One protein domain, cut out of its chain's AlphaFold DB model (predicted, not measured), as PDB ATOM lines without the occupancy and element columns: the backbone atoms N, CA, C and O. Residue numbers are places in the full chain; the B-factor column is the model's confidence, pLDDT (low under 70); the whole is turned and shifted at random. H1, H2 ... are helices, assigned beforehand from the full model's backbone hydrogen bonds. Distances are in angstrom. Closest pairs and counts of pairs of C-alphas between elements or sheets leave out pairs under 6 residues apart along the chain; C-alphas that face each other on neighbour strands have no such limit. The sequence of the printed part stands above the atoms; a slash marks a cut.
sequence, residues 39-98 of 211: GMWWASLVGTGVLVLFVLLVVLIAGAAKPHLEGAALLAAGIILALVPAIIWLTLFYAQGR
ATOM      1  N   GLY A  39     122.531 273.550 355.129       55.47
ATOM      2  CA  GLY A  39     121.213 273.915 355.640       55.47
ATOM      3  C   GLY A  39     120.051 273.555 354.708       55.47
ATOM      4  O   GLY A  39     119.031 273.081 355.201       55.47
ATOM      5  N   MET A  40     120.202 273.684 353.384       54.84
ATOM      6  CA  MET A  40     119.104 273.428 352.437       54.84
ATOM      7  C   MET A  40     118.754 271.932 352.359       54.84
ATOM      8  O   MET A  40     117.582 271.540 352.420       54.84
ATOM      9  N   TRP A  41     119.774 271.071 352.289       55.19
ATOM     10  CA  TRP A  41     119.575 269.621 352.203       55.19
ATOM     11  C   TRP A  41     119.192 269.007 353.555       55.19
ATOM     12  O   TRP A  41     118.331 268.133 353.613       55.19
ATOM     13  N   TRP A  42     119.745 269.515 354.664       64.69
ATOM     14  CA  TRP A  42     119.335 269.083 356.005       64.69
ATOM     15  C   TRP A  42     117.896 269.469 356.335       64.69
ATOM     16  O   TRP A  42     117.172 268.641 356.881       64.69
ATOM     17  N   ALA A  43     117.446 270.671 355.971       63.75
ATOM     18  CA  ALA A  43     116.053 271.065 356.173       63.75
ATOM     19  C   ALA A  43     115.090 270.177 355.362       63.75
ATOM     20  O   ALA A  43     114.063 269.740 355.881       63.75
ATOM     21  N   SER A  44     115.473 269.820 354.132       66.12
ATOM     22  CA  SER A  44     114.705 268.904 353.277       66.12
ATOM     23  C   SER A  44     114.647 267.478 353.842       66.12
ATOM     24  O   SER A  44     113.588 266.844 353.838       66.12
ATOM     25  N   LEU A  45     115.757 266.975 354.388       78.50
ATOM     26  CA  LEU A  45     115.812 265.665 355.043       78.50
ATOM     27  C   LEU A  45     115.006 265.628 356.346       78.50
ATOM     28  O   LEU A  45     114.293 264.656 356.587       78.50
ATOM     29  N   VAL A  46     115.074 266.680 357.166       79.88
ATOM     30  CA  VAL A  46     114.289 266.788 358.405       79.88
ATOM     31  C   VAL A  46     112.795 266.851 358.088       79.88
ATOM     32  O   VAL A  46     112.023 266.099 358.683       79.88
ATOM     33  N   GLY A  47     112.385 267.666 357.111       75.75
ATOM     34  CA  GLY A  47     110.990 267.734 356.666       75.75
ATOM     35  C   GLY A  47     110.474 266.385 356.158       75.75
ATOM     36  O   GLY A  47     109.414 265.919 356.581       75.75
ATOM     37  N   THR A  48     111.268 265.706 355.326       82.00
ATOM     38  CA  THR A  48     110.939 264.363 354.820       82.00
ATOM     39  C   THR A  48     110.828 263.349 355.960       82.00
ATOM     40  O   THR A  48     109.866 262.585 356.020       82.00
ATOM     41  N   GLY A  49     111.773 263.363 356.905       87.25
ATOM     42  CA  GLY A  49     111.779 262.462 358.058       87.25
ATOM     43  C   GLY A  49     110.557 262.638 358.962       87.25
ATOM     44  O   GLY A  49     109.938 261.650 359.353       87.25
ATOM     45  N   VAL A  50     110.164 263.884 359.247       84.44
ATOM     46  CA  VAL A  50     108.970 264.196 360.051       84.44
ATOM     47  C   VAL A  50     107.695 263.711 359.360       84.44
ATOM     48  O   VAL A  50     106.832 263.124 360.014       84.44
ATOM     49  N   LEU A  51     107.583 263.893 358.042       81.25
ATOM     50  CA  LEU A  51     106.421 263.439 357.280       81.25
ATOM     51  C   LEU A  51     106.315 261.910 357.259       81.25
ATOM     52  O   LEU A  51     105.243 261.363 357.516       81.25
ATOM     53  N   VAL A  52     107.429 261.215 357.024       88.12
ATOM     54  CA  VAL A  52     107.479 259.747 357.076       88.12
ATOM     55  C   VAL A  52     107.099 259.241 358.468       88.12
ATOM     56  O   VAL A  52     106.288 258.322 358.577       88.12
ATOM     57  N   LEU A  53     107.619 259.860 359.532       88.12
ATOM     58  CA  LEU A  53     107.286 259.493 360.909       88.12
ATOM     59  C   LEU A  53     105.793 259.690 361.208       88.12
ATOM     60  O   LEU A  53     105.169 258.811 361.798       88.12
ATOM     61  N   PHE A  54     105.213 260.812 360.776       84.38
ATOM     62  CA  PHE A  54     103.788 261.090 360.943       84.38
ATOM     63  C   PHE A  54     102.921 260.050 360.221       84.38
ATOM     64  O   PHE A  54     102.018 259.475 360.828       84.38
ATOM     65  N   VAL A  55     103.226 259.755 358.953       86.25
ATOM     66  CA  VAL A  55     102.496 258.748 358.169       86.25
ATOM     67  C   VAL A  55     102.608 257.369 358.814       86.25
ATOM     68  O   VAL A  55     101.596 256.687 358.973       86.25
ATOM     69  N   LEU A  56     103.809 256.967 359.244       86.88
ATOM     70  CA  LEU A  56     104.017 255.698 359.943       86.88
ATOM     71  C   LEU A  56     103.189 255.621 361.224       86.88
ATOM     72  O   LEU A  56     102.539 254.607 361.460       86.88
ATOM     73  N   LEU A  57     103.163 256.689 362.022       86.25
ATOM     74  CA  LEU A  57     102.400 256.743 363.266       86.25
ATOM     75  C   LEU A  57     100.891 256.618 363.013       86.25
ATOM     76  O   LEU A  57     100.218 255.846 363.695       86.25
ATOM     77  N   VAL A  58     100.367 257.295 361.988       83.56
ATOM     78  CA  VAL A  58      98.958 257.179 361.577       83.56
ATOM     79  C   VAL A  58      98.622 255.755 361.125       83.56
ATOM     80  O   VAL A  58      97.621 255.196 361.570       83.56
ATOM     81  N   VAL A  59      99.461 255.145 360.282       84.06
ATOM     82  CA  VAL A  59      99.260 253.768 359.797       84.06
ATOM     83  C   VAL A  59      99.289 252.765 360.951       84.06
ATOM     84  O   VAL A  59      98.456 251.860 361.000       84.06
ATOM     85  N   LEU A  60     100.208 252.937 361.903       83.44
ATOM     86  CA  LEU A  60     100.358 252.050 363.057       83.44
ATOM     87  C   LEU A  60      99.134 252.135 363.980       83.44
ATOM     88  O   LEU A  60      98.597 251.105 364.386       83.44
ATOM     89  N   ILE A  61      98.630 253.346 364.238       78.00
ATOM     90  CA  ILE A  61      97.410 253.564 365.030       78.00
ATOM     91  C   ILE A  61      96.182 252.986 364.317       78.00
ATOM     92  O   ILE A  61      95.406 252.251 364.930       78.00
ATOM     93  N   ALA A  62      96.009 253.264 363.022       76.75
ATOM     94  CA  ALA A  62      94.871 252.773 362.247       76.75
ATOM     95  C   ALA A  62      94.864 251.237 362.133       76.75
ATOM     96  O   ALA A  62      93.812 250.607 362.266       76.75
ATOM     97  N   GLY A  63      96.038 250.631 361.930       76.75
ATOM     98  CA  GLY A  63      96.202 249.184 361.813       76.75
ATOM     99  C   GLY A  63      96.017 248.436 363.135       76.75
ATOM    100  O   GLY A  63      95.405 247.368 363.147       76.75
ATOM    101  N   ALA A  64      96.507 248.993 364.249       75.50
ATOM    102  CA  ALA A  64      96.416 248.357 365.562       75.50
ATOM    103  C   ALA A  64      95.030 248.509 366.206       75.50
ATOM    104  O   ALA A  64      94.545 247.575 366.840       75.50
ATOM    105  N   ALA A  65      94.386 249.669 366.048       69.75
ATOM    106  CA  ALA A  65      93.162 249.976 366.782       69.75
ATOM    107  C   ALA A  65      91.871 249.560 366.060       69.75
ATOM    108  O   ALA A  65      90.835 249.522 366.718       69.75
ATOM    109  N   LYS A  66      91.911 249.285 364.738       64.50
ATOM    110  CA  LYS A  66      90.726 249.090 363.864       64.50
ATOM    111  C   LYS A  66      89.512 249.904 364.347       64.50
ATOM    112  O   LYS A  66      88.473 249.328 364.679       64.50
ATOM    113  N   PRO A  67      89.662 251.227 364.504       64.94
ATOM    114  CA  PRO A  67      88.715 251.977 365.297       64.94
ATOM    115  C   PRO A  67      87.414 252.131 364.502       64.94
ATOM    116  O   PRO A  67      87.408 252.676 363.399       64.94
ATOM    117  N   HIS A  68      86.303 251.655 365.066       65.38
ATOM    118  CA  HIS A  68      84.961 251.999 364.595       65.38
ATOM    119  C   HIS A  68      84.670 253.447 365.003       65.38
ATOM    120  O   HIS A  68      84.019 253.722 366.007       65.38
ATOM    121  N   LEU A  69      85.256 254.389 364.262       71.62
ATOM    122  CA  LEU A  69      84.992 255.813 364.416       71.62
ATOM    123  C   LEU A  69      83.648 256.101 363.746       71.62
ATOM    124  O   LEU A  69      83.534 255.987 362.532       71.62
ATOM    125  N   GLU A  70      82.637 256.470 364.526       83.12
ATOM    126  CA  GLU A  70      81.333 256.906 364.021       83.12
ATOM    127  C   GLU A  70      81.075 258.375 364.385       83.12
ATOM    128  O   GLU A  70      81.607 258.908 365.366       83.12
ATOM    129  N   GLY A  71      80.262 259.052 363.572       81.31
ATOM    130  CA  GLY A  71      79.813 260.421 363.829       81.31
ATOM    131  C   GLY A  71      80.957 261.430 363.987       81.31
ATOM    132  O   GLY A  71      81.826 261.562 363.124       81.31
ATOM    133  N   ALA A  72      80.953 262.170 365.097       79.50
ATOM    134  CA  ALA A  72      81.884 263.272 365.345       79.50
ATOM    135  C   ALA A  72      83.358 262.836 365.465       79.50
ATOM    136  O   ALA A  72      84.252 263.630 365.178       79.50
ATOM    137  N   ALA A  73      83.625 261.581 365.845       74.44
ATOM    138  CA  ALA A  73      84.989 261.075 366.003       74.44
ATOM    139  C   ALA A  73      85.714 260.926 364.653       74.44
ATOM    140  O   ALA A  73      86.906 261.215 364.554       74.44
ATOM    141  N   LEU A  74      84.979 260.552 363.599       79.44
ATOM    142  CA  LEU A  74      85.478 260.494 362.220       79.44
ATOM    143  C   LEU A  74      85.864 261.889 361.715       79.44
ATOM    144  O   LEU A  74      86.924 262.081 361.121       79.44
ATOM    145  N   LEU A  75      85.011 262.871 362.002       80.00
ATOM    146  CA  LEU A  75      85.209 264.254 361.583       80.00
ATOM    147  C   LEU A  75      86.397 264.893 362.318       80.00
ATOM    148  O   LEU A  75      87.245 265.518 361.685       80.00
ATOM    149  N   ALA A  76      86.518 264.665 363.629       78.81
ATOM    150  CA  ALA A  76      87.665 265.117 364.415       78.81
ATOM    151  C   ALA A  76      88.982 264.480 363.940       78.81
ATOM    152  O   ALA A  76      89.975 265.186 363.771       78.81
ATOM    153  N   ALA A  77      88.986 263.170 363.667       82.00
ATOM    154  CA  ALA A  77      90.160 262.481 363.138       82.00
ATOM    155  C   ALA A  77      90.589 263.059 361.781       82.00
ATOM    156  O   ALA A  77      91.769 263.342 361.593       82.00
ATOM    157  N   GLY A  78      89.637 263.306 360.873       81.94
ATOM    158  CA  GLY A  78      89.905 263.930 359.576       81.94
ATOM    159  C   GLY A  78      90.483 265.343 359.694       81.94
ATOM    160  O   GLY A  78      91.456 265.666 359.017       81.94
ATOM    161  N   ILE A  79      89.945 266.164 360.603       88.62
ATOM    162  CA  ILE A  79      90.465 267.514 360.870       88.62
ATOM    163  C   ILE A  79      91.903 267.449 361.388       88.62
ATOM    164  O   ILE A  79      92.756 268.187 360.905       88.62
ATOM    165  N   ILE A  80      92.202 266.557 362.334       84.69
ATOM    166  CA  ILE A  80      93.560 266.406 362.877       84.69
ATOM    167  C   ILE A  80      94.530 265.964 361.775       84.69
ATOM    168  O   ILE A  80      95.608 266.541 361.637       84.69
ATOM    169  N   LEU A  81      94.132 264.988 360.956       82.94
ATOM    170  CA  LEU A  81      94.946 264.480 359.850       82.94
ATOM    171  C   LEU A  81      95.205 265.536 358.769       82.94
ATOM    172  O   LEU A  81      96.247 265.485 358.125       82.94
ATOM    173  N   ALA A  82      94.297 266.497 358.591       85.19
ATOM    174  CA  ALA A  82      94.472 267.616 357.669       85.19
ATOM    175  C   ALA A  82      95.301 268.766 358.272       85.19
ATOM    176  O   ALA A  82      96.183 269.310 357.608       85.19
ATOM    177  N   LEU A  83      95.042 269.141 359.529       89.38
ATOM    178  CA  LEU A  83      95.667 270.305 360.162       89.38
ATOM    179  C   LEU A  83      97.109 270.047 360.590       89.38
ATOM    180  O   LEU A  83      97.941 270.940 360.454       89.38
ATOM    181  N   VAL A  84      97.432 268.853 361.091       86.12
ATOM    182  CA  VAL A  84      98.783 268.565 361.596       86.12
ATOM    183  C   VAL A  84      99.842 268.696 360.489       86.12
ATOM    184  O   VAL A  84     100.792 269.452 360.691       86.12
ATOM    185  N   PRO A  85      99.687 268.083 359.297       82.12
ATOM    186  CA  PRO A  85     100.641 268.269 358.207       82.12
ATOM    187  C   PRO A  85     100.691 269.714 357.709       82.12
ATOM    188  O   PRO A  85     101.775 270.212 357.426       82.12
ATOM    189  N   ALA A  86      99.545 270.399 357.629       85.12
ATOM    190  CA  ALA A  86      99.486 271.784 357.172       85.12
ATOM    191  C   ALA A  86     100.238 272.737 358.116       85.12
ATOM    192  O   ALA A  86     100.999 273.586 357.659       85.12
ATOM    193  N   ILE A  87     100.081 272.570 359.432       88.19
ATOM    194  CA  ILE A  87     100.792 273.361 360.445       88.19
ATOM    195  C   ILE A  87     102.293 273.055 360.417       88.19
ATOM    196  O   ILE A  87     103.103 273.980 360.492       88.19
ATOM    197  N   ILE A  88     102.677 271.780 360.281       83.31
ATOM    198  CA  ILE A  88     104.086 271.377 360.139       83.31
ATOM    199  C   ILE A  88     104.707 272.025 358.895       83.31
ATOM    200  O   ILE A  88     105.781 272.615 358.985       83.31
ATOM    201  N   TRP A  89     104.018 271.980 357.753       82.12
ATOM    202  CA  TRP A  89     104.476 272.634 356.528       82.12
ATOM    203  C   TRP A  89     104.611 274.144 356.699       82.12
ATOM    204  O   TRP A  89     105.666 274.689 356.392       82.12
ATOM    205  N   LEU A  90     103.596 274.817 357.245       81.31
ATOM    206  CA  LEU A  90     103.642 276.262 357.475       81.31
ATOM    207  C   LEU A  90     104.796 276.653 358.398       81.31
ATOM    208  O   LEU A  90     105.536 277.579 358.092       81.31
ATOM    209  N   THR A  91     104.982 275.946 359.513       79.56
ATOM    210  CA  THR A  91     106.048 276.266 360.475       79.56
ATOM    211  C   THR A  91     107.441 276.056 359.903       79.56
ATOM    212  O   THR A  91     108.293 276.925 360.091       79.56
ATOM    213  N   LEU A  92     107.678 274.958 359.181       75.44
ATOM    214  CA  LEU A  92     108.962 274.729 358.519       75.44
ATOM    215  C   LEU A  92     109.214 275.771 357.426       75.44
ATOM    216  O   LEU A  92     110.283 276.372 357.414       75.44
ATOM    217  N   PHE A  93     108.220 276.074 356.590       70.19
ATOM    218  CA  PHE A  93     108.356 277.062 355.516       70.19
ATOM    219  C   PHE A  93     108.621 278.474 356.062       70.19
ATOM    220  O   PHE A  93     109.519 279.162 355.593       70.19
ATOM    221  N   TYR A  94     107.924 278.882 357.130       70.81
ATOM    222  CA  TYR A  94     108.177 280.155 357.821       70.81
ATOM    223  C   TYR A  94     109.515 280.201 358.563       70.81
ATOM    224  O   TYR A  94     110.042 281.281 358.822       70.81
ATOM    225  N   ALA A  95     110.045 279.056 358.992       67.62
ATOM    226  CA  ALA A  95     111.385 278.990 359.563       67.62
ATOM    227  C   ALA A  95     112.465 279.058 358.472       67.62
ATOM    228  O   ALA A  95     113.530 279.609 358.727       67.62
ATOM    229  N   GLN A  96     112.177 278.535 357.275       61.44
ATOM    230  CA  GLN A  96     113.065 278.563 356.112       61.44
ATOM    231  C   GLN A  96     113.089 279.930 355.410       61.44
ATOM    232  O   GLN A  96     114.164 280.381 355.039       61.44
ATOM    233  N   GLY A  97     111.945 280.609 355.277       56.47
ATOM    234  CA  GLY A  97     111.805 281.939 354.659       56.47
ATOM    235  C   GLY A  97     112.099 283.105 355.603       56.47
ATOM    236  O   GLY A  97     111.438 284.134 355.549       56.47
ATOM    237  N   ARG A  98     113.002 282.916 356.567       57.22
ATOM    238  CA  ARG A  98     113.640 284.045 357.245       57.22
ATOM    239  C   ARG A  98     115.063 284.100 356.727       57.22
ATOM    240  O   ARG A  98     115.959 283.519 357.344       57.22
TER     241      ARG A  98
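AT A GLANCE: This is residues 39 to 98 of the 211 residues of an uncharacterized protein of Chloroflexi bacterium (UniProt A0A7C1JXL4). Two long helices, H1 and then H2, lie side by side and run opposite ways, the chain folding back through residues 66 to 71 at one end. The pair is loosely formed, with few contacts between them. The printed part has 60 residues, is all helix with no named strand, and is loose, with a radius of gyration of the C-alphas of 14.5 A and spans of 43 by 21 by 7 A.

HOW THE PARTS SIT: Begin with H1, residues 39 to 65, and compare H2, residues 72 to 96: they are close but not clearly touching. Look at Gly 47 and Leu 92, their closest C-alphas, 7.5 A apart. Their lines stand at a shallow tilt of 11 degrees, opposite ways. Every O i to N i+4 pair is within hydrogen-bond range in H1, and 19 of 21 in H2.

IN THESE COORDINATES: Find C-alpha 39 at (121.213, 273.915, 355.640); H1 runs 38.5 A from there. H2 runs 35.9 A to C-alpha 96 at (113.065, 278.563, 356.112).

THE WHOLE: The C-alphas of Gly 39 and Gly 71 are farthest apart, 44.3 A. The printed part has no cut, and the link is short. Confidence is under 70 at residues 39 to 44, 65 to 68 and 95 to 98.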